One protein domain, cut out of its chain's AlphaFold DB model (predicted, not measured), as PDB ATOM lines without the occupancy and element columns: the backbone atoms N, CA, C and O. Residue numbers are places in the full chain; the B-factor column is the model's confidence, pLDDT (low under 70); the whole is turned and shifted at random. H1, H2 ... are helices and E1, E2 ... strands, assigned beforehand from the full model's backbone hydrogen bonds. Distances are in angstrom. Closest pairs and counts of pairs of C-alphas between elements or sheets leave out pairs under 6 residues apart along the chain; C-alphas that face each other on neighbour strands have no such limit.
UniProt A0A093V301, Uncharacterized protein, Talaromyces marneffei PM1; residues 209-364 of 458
ATOM      1  N   VAL A 209      21.821  31.383 -26.383       91.00
ATOM      2  CA  VAL A 209      21.100  31.446 -25.118       91.00
ATOM      3  C   VAL A 209      21.848  30.633 -24.080       91.00
ATOM      4  O   VAL A 209      21.984  29.415 -24.193       91.00
ATOM      5  N   PHE A 210      22.328  31.300 -23.040       90.75
ATOM      6  CA  PHE A 210      22.958  30.639 -21.908       90.75
ATOM      7  C   PHE A 210      21.903  30.305 -20.854       90.75
ATOM      8  O   PHE A 210      21.155  31.170 -20.409       90.75
ATOM      9  N   SER A 211      21.847  29.037 -20.454       95.12
ATOM     10  CA  SER A 211      20.969  28.543 -19.391       95.12
ATOM     11  C   SER A 211      21.816  27.946 -18.280       95.12
ATOM     12  O   SER A 211      22.787  27.238 -18.553       95.12
ATOM     13  N   PHE A 212      21.435  28.185 -17.030       95.31
ATOM     14  CA  PHE A 212      22.043  27.539 -15.874       95.31
ATOM     15  C   PHE A 212      20.940  26.905 -15.033       95.31
ATOM     16  O   PHE A 212      19.999  27.583 -14.629       95.31
ATOM     17  N   ASN A 213      21.042  25.603 -14.791       96.31
ATOM     18  CA  ASN A 213      20.064  24.860 -14.009       96.31
ATOM     19  C   ASN A 213      20.732  24.355 -12.743       96.31
ATOM     20  O   ASN A 213      21.715  23.620 -12.804       96.31
ATOM     21  N   THR A 214      20.161  24.705 -11.601       95.56
ATOM     22  CA  THR A 214      20.712  24.344 -10.299       95.56
ATOM     23  C   THR A 214      19.746  23.428  -9.565       95.56
ATOM     24  O   THR A 214      18.586  23.783  -9.374       95.56
ATOM     25  N   LEU A 215      20.228  22.270  -9.117       96.38
ATOM     26  CA  LEU A 215      19.506  21.371  -8.224       96.38
ATOM     27  C   LEU A 215      20.305  21.197  -6.931       96.38
ATOM     28  O   LEU A 215      21.313  20.494  -6.903       96.38
ATOM     29  N   ALA A 216      19.844  21.836  -5.858       96.12
ATOM     30  CA  ALA A 216      20.338  21.574  -4.512       96.12
ATOM     31  C   ALA A 216      19.526  20.436  -3.895       96.12
ATOM     32  O   ALA A 216      18.299  20.519  -3.820       96.12
ATOM     33  N   LEU A 217      20.202  19.365  -3.490       96.88
ATOM     34  CA  LEU A 217      19.534  18.256  -2.826       96.88
ATOM     35  C   LEU A 217      19.135  18.661  -1.393       96.88
ATOM     36  O   LEU A 217      19.959  19.258  -0.699       96.88
ATOM     37  N   PRO A 218      17.894  18.367  -0.953       96.81
ATOM     38  CA  PRO A 218      17.433  18.726   0.385       96.81
ATOM     39  C   PRO A 218      18.213  18.010   1.490       96.81
ATOM     40  O   PRO A 218      18.466  16.811   1.392       96.81
ATOM     41  N   GLU A 219      18.496  18.730   2.578       95.00
ATOM     42  CA  GLU A 219      19.144  18.166   3.772       95.00
ATOM     43  C   GLU A 219      18.214  17.248   4.571       95.00
ATOM     44  O   GLU A 219      18.646  16.254   5.156       95.00
ATOM     45  N   ALA A 220      16.918  17.576   4.606       95.75
ATOM     46  CA  ALA A 220      15.928  16.796   5.328       95.75
ATOM     47  C   ALA A 220      15.609  15.497   4.575       95.75
ATOM     48  O   ALA A 220      15.205  15.510   3.410       95.75
ATOM     49  N   GLN A 221      15.716  14.360   5.269       95.50
ATOM     50  CA  GLN A 221      15.455  13.043   4.681       95.50
ATOM     51  C   GLN A 221      14.042  12.930   4.083       95.50
ATOM     52  O   GLN A 221      13.876  12.301   3.042       95.50
ATOM     53  N   SER A 222      13.027  13.542   4.701       96.00
ATOM     54  CA  SER A 222      11.649  13.543   4.188       96.00
ATOM     55  C   SER A 222      11.531  14.218   2.821       96.00
ATOM     56  O   SER A 222      10.869  13.691   1.926       96.00
ATOM     57  N   ASP A 223      12.209  15.349   2.638       96.44
ATOM     58  CA  ASP A 223      12.180  16.118   1.393       96.44
ATOM     59  C   ASP A 223      13.013  15.440   0.310       96.44
ATOM     60  O   ASP A 223      12.601  15.380  -0.848       96.44
ATOM     61  N   LEU A 224      14.140  14.844   0.700       95.62
ATOM     62  CA  LEU A 224      14.941  14.011  -0.183       95.62
ATOM     63  C   LEU A 224      14.141  12.798  -0.677       95.62
ATOM     64  O   LEU A 224      14.122  12.519  -1.872       95.62
ATOM     65  N   MET A 225      13.411  12.114   0.210       94.44
ATOM     66  CA  MET A 225      12.519  11.011  -0.167       94.44
ATOM     67  C   MET A 225      11.387  11.479  -1.082       94.44
ATOM     68  O   MET A 225      11.061  10.794  -2.052       94.44
ATOM     69  N   ARG A 226      10.810  12.659  -0.827       94.94
ATOM     70  CA  ARG A 226       9.799  13.263  -1.705       94.94
ATOM     71  C   ARG A 226      10.366  13.553  -3.096       94.94
ATOM     72  O   ARG A 226       9.710  13.237  -4.088       94.94
ATOM     73  N   LEU A 227      11.584  14.088  -3.171       94.88
ATOM     74  CA  LEU A 227      12.297  14.332  -4.424       94.88
ATOM     75  C   LEU A 227      12.541  13.024  -5.183       94.88
ATOM     76  O   LEU A 227      12.185  12.936  -6.355       94.88
ATOM     77  N   LEU A 228      13.046  11.985  -4.515       93.19
ATOM     78  CA  LEU A 228      13.297  10.675  -5.132       93.19
ATOM     79  C   LEU A 228      12.010   9.960  -5.571       93.19
ATOM     80  O   LEU A 228      12.014   9.225  -6.552       93.19
ATOM     81  N   THR A 229      10.901  10.173  -4.863       92.75
ATOM     82  CA  THR A 229       9.599   9.587  -5.225       92.75
ATOM     83  C   THR A 229       8.958  10.326  -6.401       92.75
ATOM     84  O   THR A 229       8.192   9.735  -7.155       92.75
ATOM     85  N   SER A 230       9.274  11.612  -6.597       88.25
ATOM     86  CA  SER A 230       8.703  12.410  -7.690       88.25
ATOM     87  C   SER A 230       9.135  11.939  -9.082       88.25
ATOM     88  O   SER A 230       8.397  12.132 -10.046       88.25
ATOM     89  N   SER A 231      10.303  11.300  -9.186       72.31
ATOM     90  CA  SER A 231      10.873  10.849 -10.456       72.31
ATOM     91  C   SER A 231      10.553   9.397 -10.814       72.31
ATOM     92  O   SER A 231      10.794   9.003 -11.952       72.31
ATOM     93  N   SER A 232      10.056   8.589  -9.868       72.75
ATOM     94  CA  SER A 232      10.278   7.137  -9.905       72.75
ATOM     95  C   SER A 232       9.139   6.306  -9.304       72.75
ATOM     96  O   SER A 232       8.431   6.731  -8.392       72.75
ATOM     97  N   THR A 233       8.988   5.064  -9.778       70.62
ATOM     98  CA  THR A 233       8.206   4.027  -9.081       70.62
ATOM     99  C   THR A 233       8.961   3.543  -7.834       70.62
ATOM    100  O   THR A 233      10.167   3.735  -7.701       70.62
ATOM    101  N   THR A 234       8.279   2.903  -6.880       64.81
ATOM    102  CA  THR A 234       8.861   2.563  -5.563       64.81
ATOM    103  C   THR A 234      10.118   1.686  -5.623       64.81
ATOM    104  O   THR A 234      11.006   1.866  -4.792       64.81
ATOM    105  N   SER A 235      10.251   0.783  -6.607       66.81
ATOM    106  CA  SER A 235      11.470  -0.032  -6.767       66.81
ATOM    107  C   SER A 235      12.668   0.751  -7.318       66.81
ATOM    108  O   SER A 235      13.778   0.228  -7.335       66.81
ATOM    109  N   ASP A 236      12.459   1.982  -7.778       84.38
ATOM    110  CA  ASP A 236      13.465   2.819  -8.431       84.38
ATOM    111  C   ASP A 236      14.014   3.920  -7.496       84.38
ATOM    112  O   ASP A 236      15.057   4.506  -7.770       84.38
ATOM    113  N   ILE A 237      13.417   4.131  -6.315       91.81
ATOM    114  CA  ILE A 237      13.889   5.130  -5.332       91.81
ATOM    115  C   ILE A 237      15.329   4.843  -4.892       91.81
ATOM    116  O   ILE A 237      16.204   5.705  -4.982       91.81
ATOM    117  N   ALA A 238      15.602   3.619  -4.441       91.25
ATOM    118  CA  ALA A 238      16.929   3.257  -3.956       91.25
ATOM    119  C   ALA A 238      17.963   3.168  -5.088       91.25
ATOM    120  O   ALA A 238      19.127   3.523  -4.893       91.25
ATOM    121  N   GLN A 239      17.539   2.746  -6.285       89.94
ATOM    122  CA  GLN A 239      18.397   2.749  -7.467       89.94
ATOM    123  C   GLN A 239      18.772   4.182  -7.861       89.94
ATOM    124  O   GLN A 239      19.944   4.458  -8.122       89.94
ATOM    125  N   THR A 240      17.809   5.101  -7.852       92.25
ATOM    126  CA  THR A 240      18.021   6.525  -8.123       92.25
ATOM    127  C   THR A 240      18.926   7.158  -7.071       92.25
ATOM    128  O   THR A 240      19.903   7.817  -7.430       92.25
ATOM    129  N   ALA A 241      18.699   6.876  -5.784       94.44
ATOM    130  CA  ALA A 241      19.594   7.304  -4.709       94.44
ATOM    131  C   ALA A 241      21.024   6.781  -4.924       94.44
ATOM    132  O   ALA A 241      21.985   7.541  -4.832       94.44
ATOM    133  N   GLY A 242      21.175   5.506  -5.303       92.38
ATOM    134  CA  GLY A 242      22.469   4.908  -5.637       92.38
ATOM    135  C   GLY A 242      23.155   5.582  -6.829       92.38
ATOM    136  O   GLY A 242      24.355   5.848  -6.776       92.38
ATOM    137  N   ARG A 243      22.404   5.921  -7.886       91.56
ATOM    138  CA  ARG A 243      22.929   6.672  -9.040       91.56
ATOM    139  C   ARG A 243      23.394   8.071  -8.642       91.56
ATOM    140  O   ARG A 243      24.461   8.476  -9.092       91.56
ATOM    141  N   LEU A 244      22.655   8.772  -7.779       93.50
ATOM    142  CA  LEU A 244      23.069  10.078  -7.255       93.50
ATOM    143  C   LEU A 244      24.343   9.973  -6.409       93.50
ATOM    144  O   LEU A 244      25.262  10.760  -6.605       93.50
ATOM    145  N   VAL A 245      24.465   8.965  -5.536       94.06
ATOM    146  CA  VAL A 245      25.717   8.725  -4.789       94.06
ATOM    147  C   VAL A 245      26.879   8.485  -5.748       94.06
ATOM    148  O   VAL A 245      27.920   9.120  -5.621       94.06
ATOM    149  N   MET A 246      26.707   7.626  -6.757       90.31
ATOM    150  CA  MET A 246      27.748   7.376  -7.762       90.31
ATOM    151  C   MET A 246      28.115   8.638  -8.548       90.31
ATOM    152  O   MET A 246      29.291   8.851  -8.858       90.31
ATOM    153  N   LEU A 247      27.125   9.492  -8.814       90.94
ATOM    154  CA  LEU A 247      27.317  10.788  -9.443       90.94
ATOM    155  C   LEU A 247      28.165  11.724  -8.584       90.94
ATOM    156  O   LEU A 247      28.856  12.519  -9.202       90.94
ATOM    157  N   PHE A 248      28.201  11.561  -7.249       91.38
ATOM    158  CA  PHE A 248      29.087  12.251  -6.292       91.38
ATOM    159  C   PHE A 248      30.379  11.483  -5.924       91.38
ATOM    160  O   PHE A 248      31.319  12.060  -5.393       91.38
ATOM    161  N   CYS A 249      30.504  10.201  -6.266       85.69
ATOM    162  CA  CYS A 249      31.739   9.425  -6.061       85.69
ATOM    163  C   CYS A 249      32.683   9.432  -7.278       85.69
ATOM    164  O   CYS A 249      33.824   8.975  -7.197       85.69
ATOM    165  N   GLY A 250      32.214   9.914  -8.432       80.75
ATOM    166  CA  GLY A 250      32.990  10.008  -9.672       80.75
ATOM    167  C   GLY A 250      34.187  10.973  -9.619       80.75
ATOM    168  O   GLY A 250      34.350  11.763  -8.698       80.75
ATOM    169  N   ARG A 251      35.032  10.947 -10.660       75.62
ATOM    170  CA  ARG A 251      36.265  11.762 -10.745       75.62
ATOM    171  C   ARG A 251      36.035  13.257 -11.005       75.62
ATOM    172  O   ARG A 251      36.985  14.026 -10.897       75.62
ATOM    173  N   ASN A 252      34.806  13.652 -11.330       76.38
ATOM    174  CA  ASN A 252      34.480  14.986 -11.838       76.38
ATOM    175  C   ASN A 252      33.696  15.842 -10.826       76.38
ATOM    176  O   ASN A 252      33.037  16.798 -11.227       76.38
ATOM    177  N   GLN A 253      33.741  15.499  -9.534       86.75
ATOM    178  CA  GLN A 253      33.144  16.349  -8.502       86.75
ATOM    179  C   GLN A 253      34.025  17.527  -8.181       86.75
ATOM    180  O   GLN A 253      35.257  17.457  -8.233       86.75
ATOM    181  N   ILE A 254      33.366  18.554  -7.681       88.38
ATOM    182  CA  ILE A 254      34.012  19.763  -7.245       88.38
ATOM    183  C   ILE A 254      33.544  20.071  -5.840       88.38
ATOM    184  O   ILE A 254      32.359  20.278  -5.601       88.38
ATOM    185  N   LEU A 255      34.495  20.115  -4.915       92.88
ATOM    186  CA  LEU A 255      34.250  20.636  -3.583       92.88
ATOM    187  C   LEU A 255      34.352  22.160  -3.649       92.88
ATOM    188  O   LEU A 255      35.411  22.698  -3.978       92.88
ATOM    189  N   THR A 256      33.250  22.851  -3.394       92.69
ATOM    190  CA  THR A 256      33.178  24.309  -3.509       92.69
ATOM    191  C   THR A 256      32.157  24.869  -2.533       92.69
ATOM    192  O   THR A 256      31.422  24.128  -1.889       92.69
ATOM    193  N   ARG A 257      32.109  26.190  -2.411       91.75
ATOM    194  CA  ARG A 257      31.069  26.870  -1.647       91.75
ATOM    195  C   ARG A 257      29.829  27.139  -2.492       91.75
ATOM    196  O   ARG A 257      29.948  27.332  -3.710       91.75
ATOM    197  N   ARG A 258      28.658  27.188  -1.856       91.88
ATOM    198  CA  ARG A 258      27.375  27.484  -2.518       91.88
ATOM    199  C   ARG A 258      27.383  28.866  -3.183       91.88
ATOM    200  O   ARG A 258      26.948  28.984  -4.332       91.88
ATOM    201  N   SER A 259      27.981  29.874  -2.543       89.31
ATOM    202  CA  SER A 259      28.181  31.222  -3.104       89.31
ATOM    203  C   SER A 259      28.946  31.210  -4.430       89.31
ATOM    204  O   SER A 259      28.603  31.927  -5.370       89.31
ATOM    205  N   THR A 260      29.949  30.338  -4.558       88.81
ATOM    206  CA  THR A 260      30.758  30.218  -5.780       88.81
ATOM    207  C   THR A 260      29.926  29.697  -6.952       88.81
ATOM    208  O   THR A 260      30.119  30.134  -8.086       88.81
ATOM    209  N   ILE A 261      28.976  28.794  -6.695       91.19
ATOM    210  CA  ILE A 261      28.080  28.264  -7.732       91.19
ATOM    211  C   ILE A 261      27.093  29.343  -8.184       91.19
ATOM    212  O   ILE A 261      26.885  29.502  -9.382       91.19
ATOM    213  N   ARG A 262      26.554  30.140  -7.254       89.75
ATOM    214  CA  ARG A 262      25.688  31.292  -7.573       89.75
ATOM    215  C   ARG A 262      26.406  32.371  -8.381       89.75
ATOM    216  O   ARG A 262      25.840  32.941  -9.316       89.75
ATOM    217  N   TYR A 263      27.672  32.625  -8.053       87.62
ATOM    218  CA  TYR A 263      28.524  33.502  -8.849       87.62
ATOM    219  C   TYR A 263      28.716  32.953 -10.268       87.62
ATOM    220  O   TYR A 263      28.561  33.693 -11.238       87.62
ATOM    221  N   LEU A 264      29.000  31.652 -10.402       88.06
ATOM    222  CA  LEU A 264      29.136  30.994 -11.703       88.06
ATOM    223  C   LEU A 264      27.837  31.053 -12.518       88.06
ATOM    224  O   LEU A 264      27.902  31.330 -13.709       88.06
ATOM    225  N   GLU A 265      26.683  30.831 -11.891       91.81
ATOM    226  CA  GLU A 265      25.349  30.956 -12.496       91.81
ATOM    227  C   GLU A 265      25.126  32.362 -13.065       91.81
ATOM    228  O   GLU A 265      24.817  32.520 -14.247       91.81
ATOM    229  N   SER A 266      25.374  33.387 -12.245       88.31
ATOM    230  CA  SER A 266      25.219  34.789 -12.649       88.31
ATOM    231  C   SER A 266      26.169  35.152 -13.794       88.31
ATOM    232  O   SER A 266      25.760  35.788 -14.765       88.31
ATOM    233  N   TRP A 267      27.423  34.696 -13.716       86.69
ATOM    234  CA  TRP A 267      28.421  34.882 -14.769       86.69
ATOM    235  C   TRP A 267      28.030  34.171 -16.070       86.69
ATOM    236  O   TRP A 267      28.140  34.761 -17.142       86.69
ATOM    237  N   TRP A 268      27.548  32.929 -15.982       89.56
ATOM    238  CA  TRP A 268      27.185  32.101 -17.133       89.56
ATOM    239  C   TRP A 268      26.015  32.681 -17.924       89.56
ATOM    240  O   TRP A 268      26.063  32.717 -19.149       89.56
ATOM    241  N   ILE A 269      24.982  33.158 -17.227       92.06
ATOM    242  CA  ILE A 269      23.793  33.761 -17.849       92.06
ATOM    243  C   ILE A 269      24.079  35.206 -18.313       92.06
ATOM    244  O   ILE A 269      23.289  35.800 -19.043       92.06
ATOM    245  N   GLY A 270      25.219  35.788 -17.924       87.81
ATOM    246  CA  GLY A 270      25.546  37.185 -18.214       87.81
ATOM    247  C   GLY A 270      24.721  38.174 -17.386       87.81
ATOM    248  O   GLY A 270      24.558  39.329 -17.780       87.81
ATOM    249  N   SER A 271      24.190  37.740 -16.239       86.00
ATOM    250  CA  SER A 271      23.484  38.635 -15.329       86.00
ATOM    251  C   SER A 271      24.491  39.499 -14.573       86.00
ATOM    252  O   SER A 271      25.284  39.007 -13.766       86.00
ATOM    253  N   ASN A 272      24.434  40.815 -14.783       74.44
ATOM    254  CA  ASN A 272      25.275  41.782 -14.069       74.44
ATOM    255  C   ASN A 272      24.974  41.856 -12.555       74.44
ATOM    256  O   ASN A 272      25.704  42.518 -11.821       74.44
ATOM    257  N   SER A 273      23.945  41.154 -12.070       64.69
ATOM    258  CA  SER A 273      23.569  41.098 -10.653       64.69
ATOM    259  C   SER A 273      24.556  40.333  -9.760       64.69
ATOM    260  O   SER A 273      24.415  40.356  -8.541       64.69
ATOM    261  N   ALA A 274      25.586  39.690 -10.328       57.09
ATOM    262  CA  ALA A 274      26.560  38.885  -9.582       57.09
ATOM    263  C   ALA A 274      27.320  39.653  -8.479       57.09
ATOM    264  O   ALA A 274      27.954  39.031  -7.628       57.09
ATOM    265  N   ARG A 275      27.322  40.992  -8.523       57.53
ATOM    266  CA  ARG A 275      28.275  41.815  -7.770       57.53
ATOM    267  C   ARG A 275      27.724  42.467  -6.499       57.53
ATOM    268  O   ARG A 275      28.533  42.894  -5.684       57.53
ATOM    269  N   GLU A 276      26.406  42.541  -6.304       55.31
ATOM    270  CA  GLU A 276      25.840  43.482  -5.318       55.31
ATOM    271  C   GLU A 276      25.201  42.874  -4.057       55.31
ATOM    272  O   GLU A 276      24.783  43.640  -3.195       55.31
ATOM    273  N   GLN A 277      25.151  41.547  -3.856       55.06
ATOM    274  CA  GLN A 277      24.300  41.030  -2.765       55.06
ATOM    275  C   GLN A 277      24.729  39.736  -2.058       55.06
ATOM    276  O   GLN A 277      23.881  38.944  -1.663       55.06
ATOM    277  N   TYR A 278      26.028  39.517  -1.830       58.53
ATOM    278  CA  TYR A 278      26.503  38.330  -1.097       58.53
ATOM    279  C   TYR A 278      27.273  38.703   0.171       58.53
ATOM    280  O   TYR A 278      28.463  38.439   0.286       58.53
ATOM    281  N   ASN A 279      26.576  39.334   1.118       58.62
ATOM    282  CA  ASN A 279      27.094  39.595   2.468       58.62
ATOM    283  C   ASN A 279      26.447  38.705   3.547       58.62
ATOM    284  O   ASN A 279      26.674  38.923   4.733       58.62
ATOM    285  N   SER A 280      25.656  37.693   3.179       61.25
ATOM    286  CA  SER A 280      25.151  36.713   4.144       61.25
ATOM    287  C   SER A 280      26.139  35.550   4.275       61.25
ATOM    288  O   SER A 280      25.942  34.485   3.695       61.25
ATOM    289  N   ASP A 281      27.200  35.760   5.054       62.75
ATOM    290  CA  ASP A 281      28.207  34.742   5.420       62.75
ATOM    291  C   ASP A 281      27.599  33.522   6.154       62.75
ATOM    292  O   ASP A 281      28.264  32.511   6.361       62.75
ATOM    293  N   LEU A 282      26.325  33.606   6.555       70.38
ATOM    294  CA  LEU A 282      25.653  32.634   7.418       70.38
ATOM    295  C   LEU A 282      25.154  31.360   6.708       70.38
ATOM    296  O   LEU A 282      24.782  30.427   7.407       70.38
ATOM    297  N   ASP A 283      25.150  31.291   5.370       69.88
ATOM    298  CA  ASP A 283      24.626  30.126   4.613       69.88
ATOM    299  C   ASP A 283      25.558  29.678   3.460       69.88
ATOM    300  O   ASP A 283      25.146  29.086   2.452       69.88
ATOM    301  N   ASP A 284      26.854  29.998   3.578       87.38
ATOM    302  CA  ASP A 284      27.869  29.651   2.575       87.38
ATOM    303  C   ASP A 284      28.549  28.303   2.852       87.38
ATOM    304  O   ASP A 284      29.778  28.192   2.956       87.38
ATOM    305  N   ASP A 285      27.732  27.259   2.969       91.25
ATOM    306  CA  ASP A 285      28.222  25.912   3.237       91.25
ATOM    307  C   ASP A 285      29.074  25.354   2.093       91.25
ATOM    308  O   ASP A 285      28.897  25.649   0.900       91.25
ATOM    309  N   ILE A 286      29.991  24.465   2.475       92.81
ATOM    310  CA  ILE A 286      30.765  23.664   1.533       92.81
ATOM    311  C   ILE A 286      29.871  22.545   0.997       92.81
ATOM    312  O   ILE A 286      29.391  21.690   1.740       92.81
ATOM    313  N   VAL A 287      29.716  22.515  -0.321       94.88
ATOM    314  CA  VAL A 287      28.944  21.507  -1.045       94.88
ATOM    315  C   VAL A 287      29.832  20.756  -2.028       94.88
ATOM    316  O   VAL A 287      30.824  21.273  -2.554       94.88
ATOM    317  N   MET A 288      29.453  19.514  -2.301       95.56
ATOM    318  CA  MET A 288      29.962  18.778  -3.443       95.56
ATOM    319  C   MET A 288      29.054  19.059  -4.633       95.56
ATOM    320  O   MET A 288      27.846  18.849  -4.560       95.56
ATOM    321  N   ALA A 289      29.639  19.553  -5.716       95.25
ATOM    322  CA  ALA A 289      28.934  19.912  -6.931       95.25
ATOM    323  C   ALA A 289      29.379  19.028  -8.094       95.25
ATOM    324  O   ALA A 289      30.576  18.838  -8.335       95.25
ATOM    325  N   HIS A 290      28.398  18.535  -8.835       94.50
ATOM    326  CA  HIS A 290      28.571  17.881 -10.116       94.50
ATOM    327  C   HIS A 290      28.042  18.797 -11.215       94.50
ATOM    328  O   HIS A 290      26.924  19.303 -11.116       94.50
ATOM    329  N   PHE A 291      28.834  18.983 -12.267       89.81
ATOM    330  CA  PHE A 291      28.454  19.794 -13.417       89.81
ATOM    331  C   PHE A 291      28.313  18.917 -14.653       89.81
ATOM    332  O   PHE A 291      29.233  18.170 -14.994       89.81
ATOM    333  N   SER A 292      27.194  19.061 -15.355       88.31
ATOM    334  CA  SER A 292      27.041  18.586 -16.723       88.31
ATOM    335  C   SER A 292      26.837  19.775 -17.648       88.31
ATOM    336  O   SER A 292      26.101  20.715 -17.343       88.31
ATOM    337  N   PHE A 293      27.533  19.749 -18.775       87.31
ATOM    338  CA  PHE A 293      27.363  20.731 -19.827       87.31
ATOM    339  C   PHE A 293      26.599  20.078 -20.969       87.31
ATOM    340  O   PHE A 293      26.961  19.006 -21.453       87.31
ATOM    341  N   GLU A 294      25.543  20.755 -21.378       84.69
ATOM    342  CA  GLU A 294      24.756  20.451 -22.547       84.69
ATOM    343  C   GLU A 294      24.715  21.706 -23.398       84.69
ATOM    344  O   GLU A 294      24.802  22.843 -22.946       84.69
ATOM    345  N   SER A 295      24.504  21.507 -24.665       81.94
ATOM    346  CA  SER A 295      24.162  22.552 -25.594       81.94
ATOM    347  C   SER A 295      23.230  21.864 -26.592       81.94
ATOM    348  O   SER A 295      23.214  20.634 -26.704       81.94
ATOM    349  N   TYR A 296      22.341  22.603 -27.236       81.38
ATOM    350  CA  TYR A 296      21.438  22.058 -28.254       81.38
ATOM    351  C   TYR A 296      20.789  23.202 -29.021       81.38
ATOM    352  O   TYR A 296      20.834  24.350 -28.593       81.38
ATOM    353  N   PHE A 297      20.152  22.895 -30.148       79.50
ATOM    354  CA  PHE A 297      19.276  23.852 -30.818       79.50
ATOM    355  C   PHE A 297      17.858  23.688 -30.295       79.50
ATOM    356  O   PHE A 297      17.306  22.583 -30.315       79.50
ATOM    357  N   ARG A 298      17.263  24.776 -29.810       82.94
ATOM    358  CA  ARG A 298      15.869  24.774 -29.362       82.94
ATOM    359  C   ARG A 298      14.951  24.575 -30.570       82.94
ATOM    360  O   ARG A 298      15.115  25.215 -31.604       82.94
ATOM    361  N   GLN A 299      13.987  23.662 -30.455       77.50
ATOM    362  CA  GLN A 299      13.180  23.223 -31.601       77.50
ATOM    363  C   GLN A 299      12.255  24.317 -32.154       77.50
ATOM    364  O   GLN A 299      11.910  24.279 -33.333       77.50
ATOM    365  N   GLN A 300      11.830  25.262 -31.313       80.12
ATOM    366  CA  GLN A 300      10.860  26.295 -31.672       80.12
ATOM    367  C   GLN A 300      11.465  27.394 -32.555       80.12
ATOM    368  O   GLN A 300      10.817  27.842 -33.496       80.12
ATOM    369  N   ASP A 301      12.695  27.815 -32.265       81.62
ATOM    370  CA  ASP A 301      13.316  29.012 -32.846       81.62
ATOM    371  C   ASP A 301      14.718  28.764 -33.417       81.62
ATOM    372  O   ASP A 301      15.298  29.677 -34.003       81.62
ATOM    373  N   TRP A 302      15.265  27.550 -33.294       75.94
ATOM    374  CA  TRP A 302      16.627  27.202 -33.709       75.94
ATOM    375  C   TRP A 302      17.702  28.080 -33.061       75.94
ATOM    376  O   TRP A 302      18.738  28.363 -33.666       75.94
ATOM    377  N   GLU A 303      17.470  28.597 -31.858       80.69
ATOM    378  CA  GLU A 303      18.530  29.228 -31.068       80.69
ATOM    379  C   GLU A 303      19.479  28.166 -30.518       80.69
ATOM    380  O   GLU A 303      19.039  27.133 -30.004       80.69
ATOM    381  N   LEU A 304      20.785  28.427 -30.621       81.81
ATOM    382  CA  LEU A 304      21.767  27.623 -29.913       81.81
ATOM    383  C   LEU A 304      21.628  27.915 -28.420       81.81
ATOM    384  O   LEU A 304      21.816  29.046 -27.981       81.81
ATOM    385  N   VAL A 305      21.345  26.889 -27.633       88.00
ATOM    386  CA  VAL A 305      21.301  26.958 -26.176       88.00
ATOM    387  C   VAL A 305      22.558  26.311 -25.623       88.00
ATOM    388  O   VAL A 305      22.848  25.179 -25.983       88.00
ATOM    389  N   ARG A 306      23.271  26.985 -24.717       88.75
ATOM    390  CA  ARG A 306      24.337  26.405 -23.886       88.75
ATOM    391  C   ARG A 306      23.870  26.312 -22.447       88.75
ATOM    392  O   ARG A 306      23.747  27.316 -21.747       88.75
ATOM    393  N   LYS A 307      23.595  25.092 -22.010       93.25
ATOM    394  CA  LYS A 307      23.009  24.778 -20.718       93.25
ATOM    395  C   LYS A 307      24.042  24.136 -19.800       93.25
ATOM    396  O   LYS A 307      24.548  23.051 -20.063       93.25
ATOM    397  N   LEU A 308      24.304  24.784 -18.675       92.62
ATOM    398  CA  LEU A 308      25.106  24.219 -17.599       92.62
ATOM    399  C   LEU A 308      24.162  23.734 -16.497       92.62
ATOM    400  O   LEU A 308      23.378  24.516 -15.970       92.62
ATOM    401  N   THR A 309      24.202  22.447 -16.167       95.62
ATOM    402  CA  THR A 309      23.421  21.884 -15.060       95.62
ATOM    403  C   THR A 309      24.355  21.580 -13.899       95.62
ATOM    404  O   THR A 309      25.386  20.935 -14.073       95.62
ATOM    405  N   CYS A 310      23.996  22.046 -12.710       95.81
ATOM    406  CA  CYS A 310      24.717  21.813 -11.473       95.81
ATOM    407  C   CYS A 310      23.816  21.055 -10.499       95.81
ATOM    408  O   CYS A 310      22.753  21.549 -10.127       95.81
ATOM    409  N   ILE A 311      24.252  19.874 -10.068       96.44
ATOM    410  CA  ILE A 311      23.638  19.159  -8.948       96.44
ATOM    411  C   ILE A 311      24.587  19.291  -7.765       96.44
ATOM    412  O   ILE A 311      25.767  18.958  -7.884       96.44
ATOM    413  N   MET A 312      24.087  19.773  -6.632       96.56
ATOM    414  CA  MET A 312      24.886  19.950  -5.424       96.56
ATOM    415  C   MET A 312      24.266  19.248  -4.224       96.56
ATOM    416  O   MET A 312      23.045  19.191  -4.083       96.56
ATOM    417  N   ALA A 313      25.127  18.742  -3.352       97.00
ATOM    418  CA  ALA A 313      24.740  18.090  -2.112       97.00
ATOM    419  C   ALA A 313      25.785  18.360  -1.025       97.00
ATOM    420  O   ALA A 313      26.983  18.453  -1.310       97.00
ATOM    421  N   SER A 314      25.344  18.470   0.226       95.88
ATOM    422  CA  SER A 314      26.254  18.424   1.368       95.88
ATOM    423  C   SER A 314      26.745  16.998   1.626       95.88
ATOM    424  O   SER A 314      26.189  16.023   1.111       95.88
ATOM    425  N   SER A 315      27.757  16.864   2.486       93.62
ATOM    426  CA  SER A 315      28.197  15.547   2.969       93.62
ATOM    427  C   SER A 315      27.049  14.770   3.627       93.62
ATOM    428  O   SER A 315      26.847  13.597   3.327       93.62
ATOM    429  N   ASN A 316      26.243  15.437   4.461       94.75
ATOM    430  CA  ASN A 316      25.127  14.810   5.173       94.75
ATOM    431  C   ASN A 316      24.044  14.287   4.214       94.75
ATOM    432  O   ASN A 316      23.517  13.180   4.382       94.75
ATOM    433  N   THR A 317      23.747  15.051   3.162       96.19
ATOM    434  CA  THR A 317      22.804  14.627   2.124       96.19
ATOM    435  C   THR A 317      23.330  13.413   1.350       96.19
ATOM    436  O   THR A 317      22.586  12.455   1.130       96.19
ATOM    437  N   ILE A 318      24.622  13.389   0.991       95.12
ATOM    438  CA  ILE A 318      25.253  12.245   0.302       95.12
ATOM    439  C   ILE A 318      25.221  10.985   1.177       95.12
ATOM    440  O   ILE A 318      24.896   9.898   0.691       95.12
ATOM    441  N   GLU A 319      25.505  11.112   2.473       93.88
ATOM    442  CA  GLU A 319      25.404   9.998   3.420       93.88
ATOM    443  C   GLU A 319      23.971   9.475   3.540       93.88
ATOM    444  O   GLU A 319      23.750   8.263   3.569       93.88
ATOM    445  N   THR A 320      22.987  10.373   3.570       95.88
ATOM    446  CA  THR A 320      21.570   9.999   3.634       95.88
ATOM    447  C   THR A 320      21.132   9.269   2.364       95.88
ATOM    448  O   THR A 320      20.509   8.211   2.464       95.88
ATOM    449  N   LEU A 321      21.545   9.731   1.177       95.44
ATOM    450  CA  LEU A 321      21.346   8.999  -0.081       95.44
ATOM    451  C   LEU A 321      21.982   7.601  -0.048       95.44
ATOM    452  O   LEU A 321      21.395   6.641  -0.547       95.44
ATOM    453  N   ALA A 322      23.168   7.468   0.551       93.50
ATOM    454  CA  ALA A 322      23.851   6.184   0.676       93.50
ATOM    455  C   ALA A 322      23.160   5.222   1.654       93.50
ATOM    456  O   ALA A 322      23.244   4.009   1.470       93.50
ATOM    457  N   ARG A 323      22.470   5.732   2.682       94.06
ATOM    458  CA  ARG A 323      21.613   4.910   3.555       94.06
ATOM    459  C   ARG A 323      20.377   4.428   2.793       94.06
ATOM    460  O   ARG A 323      20.145   3.224   2.739       94.06
ATOM    461  N   ILE A 324      19.682   5.342   2.108       92.56
ATOM    462  CA  ILE A 324      18.492   5.028   1.294       92.56
ATOM    463  C   ILE A 324      18.820   3.984   0.213       92.56
ATOM    464  O   ILE A 324      18.039   3.065  -0.024       92.56
ATOM    465  N   SER A 325      19.986   4.080  -0.435       91.75
ATOM    466  CA  SER A 325      20.369   3.134  -1.491       91.75
ATOM    467  C   SER A 325      20.658   1.719  -0.973       91.75
ATOM    468  O   SER A 325      20.388   0.751  -1.684       91.75
ATOM    469  N   LYS A 326      21.160   1.581   0.264       87.38
ATOM    470  CA  LYS A 326      21.479   0.288   0.903       87.38
ATOM    471  C   LYS A 326      20.264  -0.443   1.457       87.38
ATOM    472  O   LYS A 326      20.290  -1.664   1.550       87.38
ATOM    473  N   GLU A 327      19.209   0.281   1.813       74.88
ATOM    474  CA  GLU A 327      17.956  -0.328   2.278       74.88
ATOM    475  C   GLU A 327      17.250  -1.130   1.166       74.88
ATOM    476  O   GLU A 327      16.405  -1.980   1.447       74.88
ATOM    477  N   SER A 328      17.653  -0.949  -0.097       65.56
ATOM    478  CA  SER A 328      17.260  -1.830  -1.195       65.56
ATOM    479  C   SER A 328      18.152  -3.064  -1.266       65.56
ATOM    480  O   SER A 328      19.290  -3.014  -1.731       65.56
ATOM    481  N   ILE A 329      17.559  -4.199  -0.903       53.44
ATOM    482  CA  ILE A 329      18.118  -5.562  -0.833       53.44
ATOM    483  C   ILE A 329      18.798  -6.042  -2.147       53.44
ATOM    484  O   ILE A 329      19.453  -7.080  -2.159       53.44
ATOM    485  N   TYR A 330      18.705  -5.285  -3.248       51.34
ATOM    486  CA  TYR A 330      19.213  -5.653  -4.578       51.34
ATOM    487  C   TYR A 330      20.259  -4.701  -5.188       51.34
ATOM    488  O   TYR A 330      20.632  -4.881  -6.348       51.34
ATOM    489  N   ALA A 331      20.737  -3.680  -4.468       44.47
ATOM    490  CA  ALA A 331      21.741  -2.774  -5.028       44.47
ATOM    491  C   ALA A 331      23.161  -3.388  -4.969       44.47
ATOM    492  O   ALA A 331      23.523  -3.974  -3.947       44.47
ATOM    493  N   PRO A 332      23.987  -3.255  -6.030       50.00
ATOM    494  CA  PRO A 332      25.391  -3.663  -5.987       50.00
ATOM    495  C   PRO A 332      26.100  -2.950  -4.832       50.00
ATOM    496  O   PRO A 332      25.874  -1.759  -4.620       50.00
ATOM    497  N   GLU A 333      26.932  -3.680  -4.082       50.62
ATOM    498  CA  GLU A 333      27.615  -3.179  -2.887       50.62
ATOM    499  C   GLU A 333      28.364  -1.872  -3.176       50.62
ATOM    500  O   GLU A 333      29.498  -1.856  -3.658       50.62
ATOM    501  N   VAL A 334      27.756  -0.748  -2.798       54.06
ATOM    502  CA  VAL A 334      28.499   0.478  -2.513       54.06
ATOM    503  C   VAL A 334      29.261   0.194  -1.222       54.06
ATOM    504  O   VAL A 334      28.761   0.388  -0.108       54.06
ATOM    505  N   THR A 335      30.448  -0.390  -1.379       54.03
ATOM    506  CA  THR A 335      31.294  -0.839  -0.272       54.03
ATOM    507  C   THR A 335      31.600   0.328   0.662       54.03
ATOM    508  O   THR A 335      31.822   1.463   0.235       54.03
ATOM    509  N   PHE A 336      31.598   0.051   1.966       48.19
ATOM    510  CA  PHE A 336      31.828   1.024   3.041       48.19
ATOM    511  C   PHE A 336      33.155   1.801   2.882       48.19
ATOM    512  O   PHE A 336      33.252   2.951   3.304       48.19
ATOM    513  N   SER A 337      34.139   1.226   2.180       51.00
ATOM    514  CA  SER A 337      35.387   1.893   1.781       51.00
ATOM    515  C   SER A 337      35.169   3.109   0.871       51.00
ATOM    516  O   SER A 337      35.920   4.077   0.957       51.00
ATOM    517  N   THR A 338      34.123   3.106   0.042       55.25
ATOM    518  CA  THR A 338      33.763   4.244  -0.817       55.25
ATOM    519  C   THR A 338      33.265   5.421   0.022       55.25
ATOM    520  O   THR A 338      33.606   6.559  -0.266       55.25
ATOM    521  N   LEU A 339      32.521   5.160   1.104       49.91
ATOM    522  CA  LEU A 339      32.022   6.201   2.013       49.91
ATOM    523  C   LEU A 339      33.133   6.778   2.901       49.91
ATOM    524  O   LEU A 339      33.206   7.994   3.069       49.91
ATOM    525  N   LEU A 340      34.044   5.931   3.395       49.56
ATOM    526  CA  LEU A 340      35.257   6.385   4.089       49.56
ATOM    527  C   LEU A 340      36.122   7.264   3.173       49.56
ATOM    528  O   LEU A 340      36.528   8.353   3.579       49.56
ATOM    529  N   SER A 341      36.288   6.869   1.906       52.25
ATOM    530  CA  SER A 341      36.970   7.674   0.885       52.25
ATOM    531  C   SER A 341      36.299   9.032   0.659       52.25
ATOM    532  O   SER A 341      37.002  10.022   0.512       52.25
ATOM    533  N   ILE A 342      34.964   9.141   0.694       45.31
ATOM    534  CA  ILE A 342      34.274  10.441   0.568       45.31
ATOM    535  C   ILE A 342      34.650  11.368   1.730       45.31
ATOM    536  O   ILE A 342      35.044  12.508   1.484       45.31
ATOM    537  N   SER A 343      34.614  10.882   2.975       44.62
ATOM    538  CA  SER A 343      35.010  11.684   4.144       44.62
ATOM    539  C   SER A 343      36.489  12.108   4.095       44.62
ATOM    540  O   SER A 343      36.817  13.263   4.369       44.62
ATOM    541  N   GLU A 344      37.381  11.229   3.625       41.53
ATOM    542  CA  GLU A 344      38.800  11.547   3.411       41.53
ATOM    543  C   GLU A 344      39.015  12.501   2.220       41.53
ATOM    544  O   GLU A 344      39.861  13.395   2.288       41.53
ATOM    545  N   ILE A 345      38.223  12.394   1.147       45.28
ATOM    546  CA  ILE A 345      38.233  13.319   0.002       45.28
ATOM    547  C   ILE A 345      37.838  14.730   0.453       45.28
ATOM    548  O   ILE A 345      38.486  15.691   0.026       45.28
ATOM    549  N   PHE A 346      36.833  14.862   1.327       40.38
ATOM    550  CA  PHE A 346      36.422  16.146   1.911       40.38
ATOM    551  C   PHE A 346      37.560  16.796   2.715       40.38
ATOM    552  O   PHE A 346      37.789  18.002   2.593       40.38
ATOM    553  N   VAL A 347      38.327  16.001   3.468       39.66
ATOM    554  CA  VAL A 347      39.455  16.492   4.278       39.66
ATOM    555  C   VAL A 347      40.696  16.802   3.421       39.66
ATOM    556  O   VAL A 347      41.388  17.789   3.676       39.66
ATOM    557  N   VAL A 348      40.970  16.027   2.364       35.09
ATOM    558  CA  VAL A 348      42.221  16.132   1.582       35.09
ATOM    559  C   VAL A 348      42.133  17.114   0.401       35.09
ATOM    560  O   VAL A 348      43.139  17.735   0.049       35.09
ATOM    561  N   ARG A 349      40.959  17.327  -0.219       41.25
ATOM    562  CA  ARG A 349      40.831  18.210  -1.406       41.25
ATOM    563  C   ARG A 349      40.586  19.692  -1.103       41.25
ATOM    564  O   ARG A 349      40.599  20.498  -2.031       41.25
ATOM    565  N   SER A 350      40.471  20.083   0.165       35.69
ATOM    566  CA  SER A 350      40.131  21.456   0.589       35.69
ATOM    567  C   SER A 350      41.226  22.524   0.342       35.69
ATOM    568  O   SER A 350      41.137  23.657   0.810       35.69
ATOM    569  N   ARG A 351      42.291  22.220  -0.417       35.94
ATOM    570  CA  ARG A 351      43.358  23.185  -0.748       35.94
ATOM    571  C   ARG A 351      43.910  22.982  -2.165       35.94
ATOM    572  O   ARG A 351      44.963  22.370  -2.301       35.94
ATOM    573  N   ARG A 352      43.237  23.513  -3.207       38.81
ATOM    574  CA  ARG A 352      43.816  24.077  -4.467       38.81
ATOM    575  C   ARG A 352      42.757  24.282  -5.577       38.81
ATOM    576  O   ARG A 352      42.114  23.340  -6.011       38.81
ATOM    577  N   LYS A 353      42.687  25.520  -6.094       45.00
ATOM    578  CA  LYS A 353      42.370  25.940  -7.484       45.00
ATOM    579  C   LYS A 353      41.350  25.089  -8.281       45.00
ATOM    580  O   LYS A 353      41.669  24.535  -9.329       45.00
ATOM    581  N   VAL A 354      40.098  25.117  -7.833       41.84
ATOM    582  CA  VAL A 354      38.915  24.484  -8.453       41.84
ATOM    583  C   VAL A 354      38.663  24.926  -9.904       41.84
ATOM    584  O   VAL A 354      38.477  24.090 -10.784       41.84
ATOM    585  N   VAL A 355      38.751  26.229 -10.190       39.81
ATOM    586  CA  VAL A 355      38.497  26.781 -11.538       39.81
ATOM    587  C   VAL A 355      39.469  26.212 -12.584       39.81
ATOM    588  O   VAL A 355      39.095  25.950 -13.724       39.81
ATOM    589  N   TYR A 356      40.715  25.949 -12.186       40.12
ATOM    590  CA  TYR A 356      41.747  25.426 -13.080       40.12
ATOM    591  C   TYR A 356      41.540  23.951 -13.432       40.12
ATOM    592  O   TYR A 356      41.919  23.555 -14.528       40.12
ATOM    593  N   GLN A 357      40.948  23.143 -12.545       39.41
ATOM    594  CA  GLN A 357      40.686  21.726 -12.827       39.41
ATOM    595  C   GLN A 357      39.502  21.542 -13.780       39.41
ATOM    596  O   GLN A 357      39.598  20.710 -14.677       39.41
ATOM    597  N   ILE A 358      38.456  22.371 -13.665       40.59
ATOM    598  CA  ILE A 358      37.330  22.397 -14.620       40.59
ATOM    599  C   ILE A 358      37.841  22.713 -16.023       40.59
ATOM    600  O   ILE A 358      37.559  21.998 -16.978       40.59
ATOM    601  N   LEU A 359      38.648  23.769 -16.132       38.31
ATOM    602  CA  LEU A 359      39.185  24.208 -17.412       38.31
ATOM    603  C   LEU A 359      40.225  23.206 -17.953       38.31
ATOM    604  O   LEU A 359      40.164  22.837 -19.119       38.31
ATOM    605  N   SER A 360      41.132  22.685 -17.114       35.06
ATOM    606  CA  SER A 360      42.147  21.676 -17.489       35.06
ATOM    607  C   SER A 360      41.567  20.340 -17.944       35.06
ATOM    608  O   SER A 360      42.205  19.664 -18.750       35.06
ATOM    609  N   PHE A 361      40.401  19.946 -17.432       38.22
ATOM    610  CA  PHE A 361      39.703  18.731 -17.848       38.22
ATOM    611  C   PHE A 361      39.176  18.840 -19.288       38.22
ATOM    612  O   PHE A 361      39.242  17.870 -20.038       38.22
ATOM    613  N   ILE A 362      38.747  20.038 -19.695       35.12
ATOM    614  CA  ILE A 362      38.331  20.344 -21.070       35.12
ATOM    615  C   ILE A 362      39.564  20.419 -21.998       35.12
ATOM    616  O   ILE A 362      39.549  19.889 -23.104       35.12
ATOM    617  N   TYR A 363      40.678  20.978 -21.506       35.62
ATOM    618  CA  TYR A 363      41.906  21.230 -22.278       35.62
ATOM    619  C   TYR A 363      42.684  19.993 -22.783       35.62
ATOM    620  O   TYR A 363      43.503  20.133 -23.685       35.62
ATOM    621  N   ALA A 364      42.520  18.793 -22.216       31.30
ATOM    622  CA  ALA A 364      43.502  17.714 -22.413       31.30
ATOM    623  C   ALA A 364      43.289  16.804 -23.646       31.30
ATOM    624  O   ALA A 364      44.075  15.874 -23.831       31.30
TER     625      ALA A 364
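AT A GLANCE: This is residues 209 to 364 of the 458 residues of an uncharacterized protein of Talaromyces marneffei PM1 (UniProt A0A093V301). A strongly twisted sheet of four strands has H3 packed over one face, while three helices, H1, H2 and H5, cluster at the end of the sheet where E1 and E4 end. H2 touches both H1 and H5 in that cluster, short H4 packs on H3, and H6 and H7 lie on the side of edge strand E2. The 156 printed residues hold seven named helices and four named strands, in the order E1 H1 H2 E2 H3 H4 E3 E4 H5 H6 H7; the sheet is mixed, in the order E1 E4 E3 E2, and the class is mixed, helices and strands. The whole is compact, with a radius of gyration of the C-alphas of 17.2 A and spans of 48 by 43 by 37 A.

HOW THE PARTS SIT: Start at E1, residues 209 to 216, parallel to E4, residues 304 to 313; N 211 and O 306 are within hydrogen-bond range at 2.9 A. E4 forms an antiparallel hairpin with E3, residues 286 to 297, with N 292 and O 309 2.9 A apart. E3 is also antiparallel to E2, residues 253 to 257, with N 256 and O 287 3.0 A apart. E1, H1, residues 221 to 230, H2, residues 234 to 249, and E2 make a split strand-helix-strand unit, two strands of one sheet with helices between them along the chain and, here, E4 and E3 between them in the sheet; its crossover is right-handed. H2 touches H1 with residues 237 to 241 alone, closest at the C-alphas of Leu 228 and Ile 237, 5.6 A. H5, residues 315 to 326, touches H2 at a steep tilt of 43 degrees, opposite ways; look at C-alphas Ala 238 and Ser 325, the closest, 4.2 A apart. H3, residues 258 to 269, lies on the opposite face of the sheet from H5, and its closest C-alpha to E1 is Ile 269, 5.2 A from that of Phe 210. H4, residues 272 to 275, touches H3, closest at C-alphas Ser 266 and Ala 274, 5.3 A. H6, residues 336 to 348, only just on the sheet with 5 pairs of C-alphas within 10 A, only grazes it. H7, residues 354 to 363, is on the sheet, its closest C-alpha to E2 being Val 354, 6.9 A from Ile 254. Every O i to N i+4 pair is within hydrogen-bond range in H1, H3, H5 and H6, against 10 of 12 in H2 and 5 of 6 in H7; H4 is too short for one.

IN THESE COORDINATES: Find C-alpha 209 at (21.100, 31.446, -25.118), where E1 begins and runs 22.9 A. H2 spans 23.9 A, E3 34.3 A, ending at C-alpha 297 (19.276, 23.852, -30.818), and E4 29.5 A. H7 ends at C-alpha 363 (41.906, 21.230, -22.278).

THE WHOLE: The two farthest C-alphas, Glu 276 and Ile 329, are 49.9 A apart. The printed part has no cut and no long link. Its mean pLDDT is 76.7; residues 234 to 235, 273 to 281, 283 and 328 to 364 are under 70.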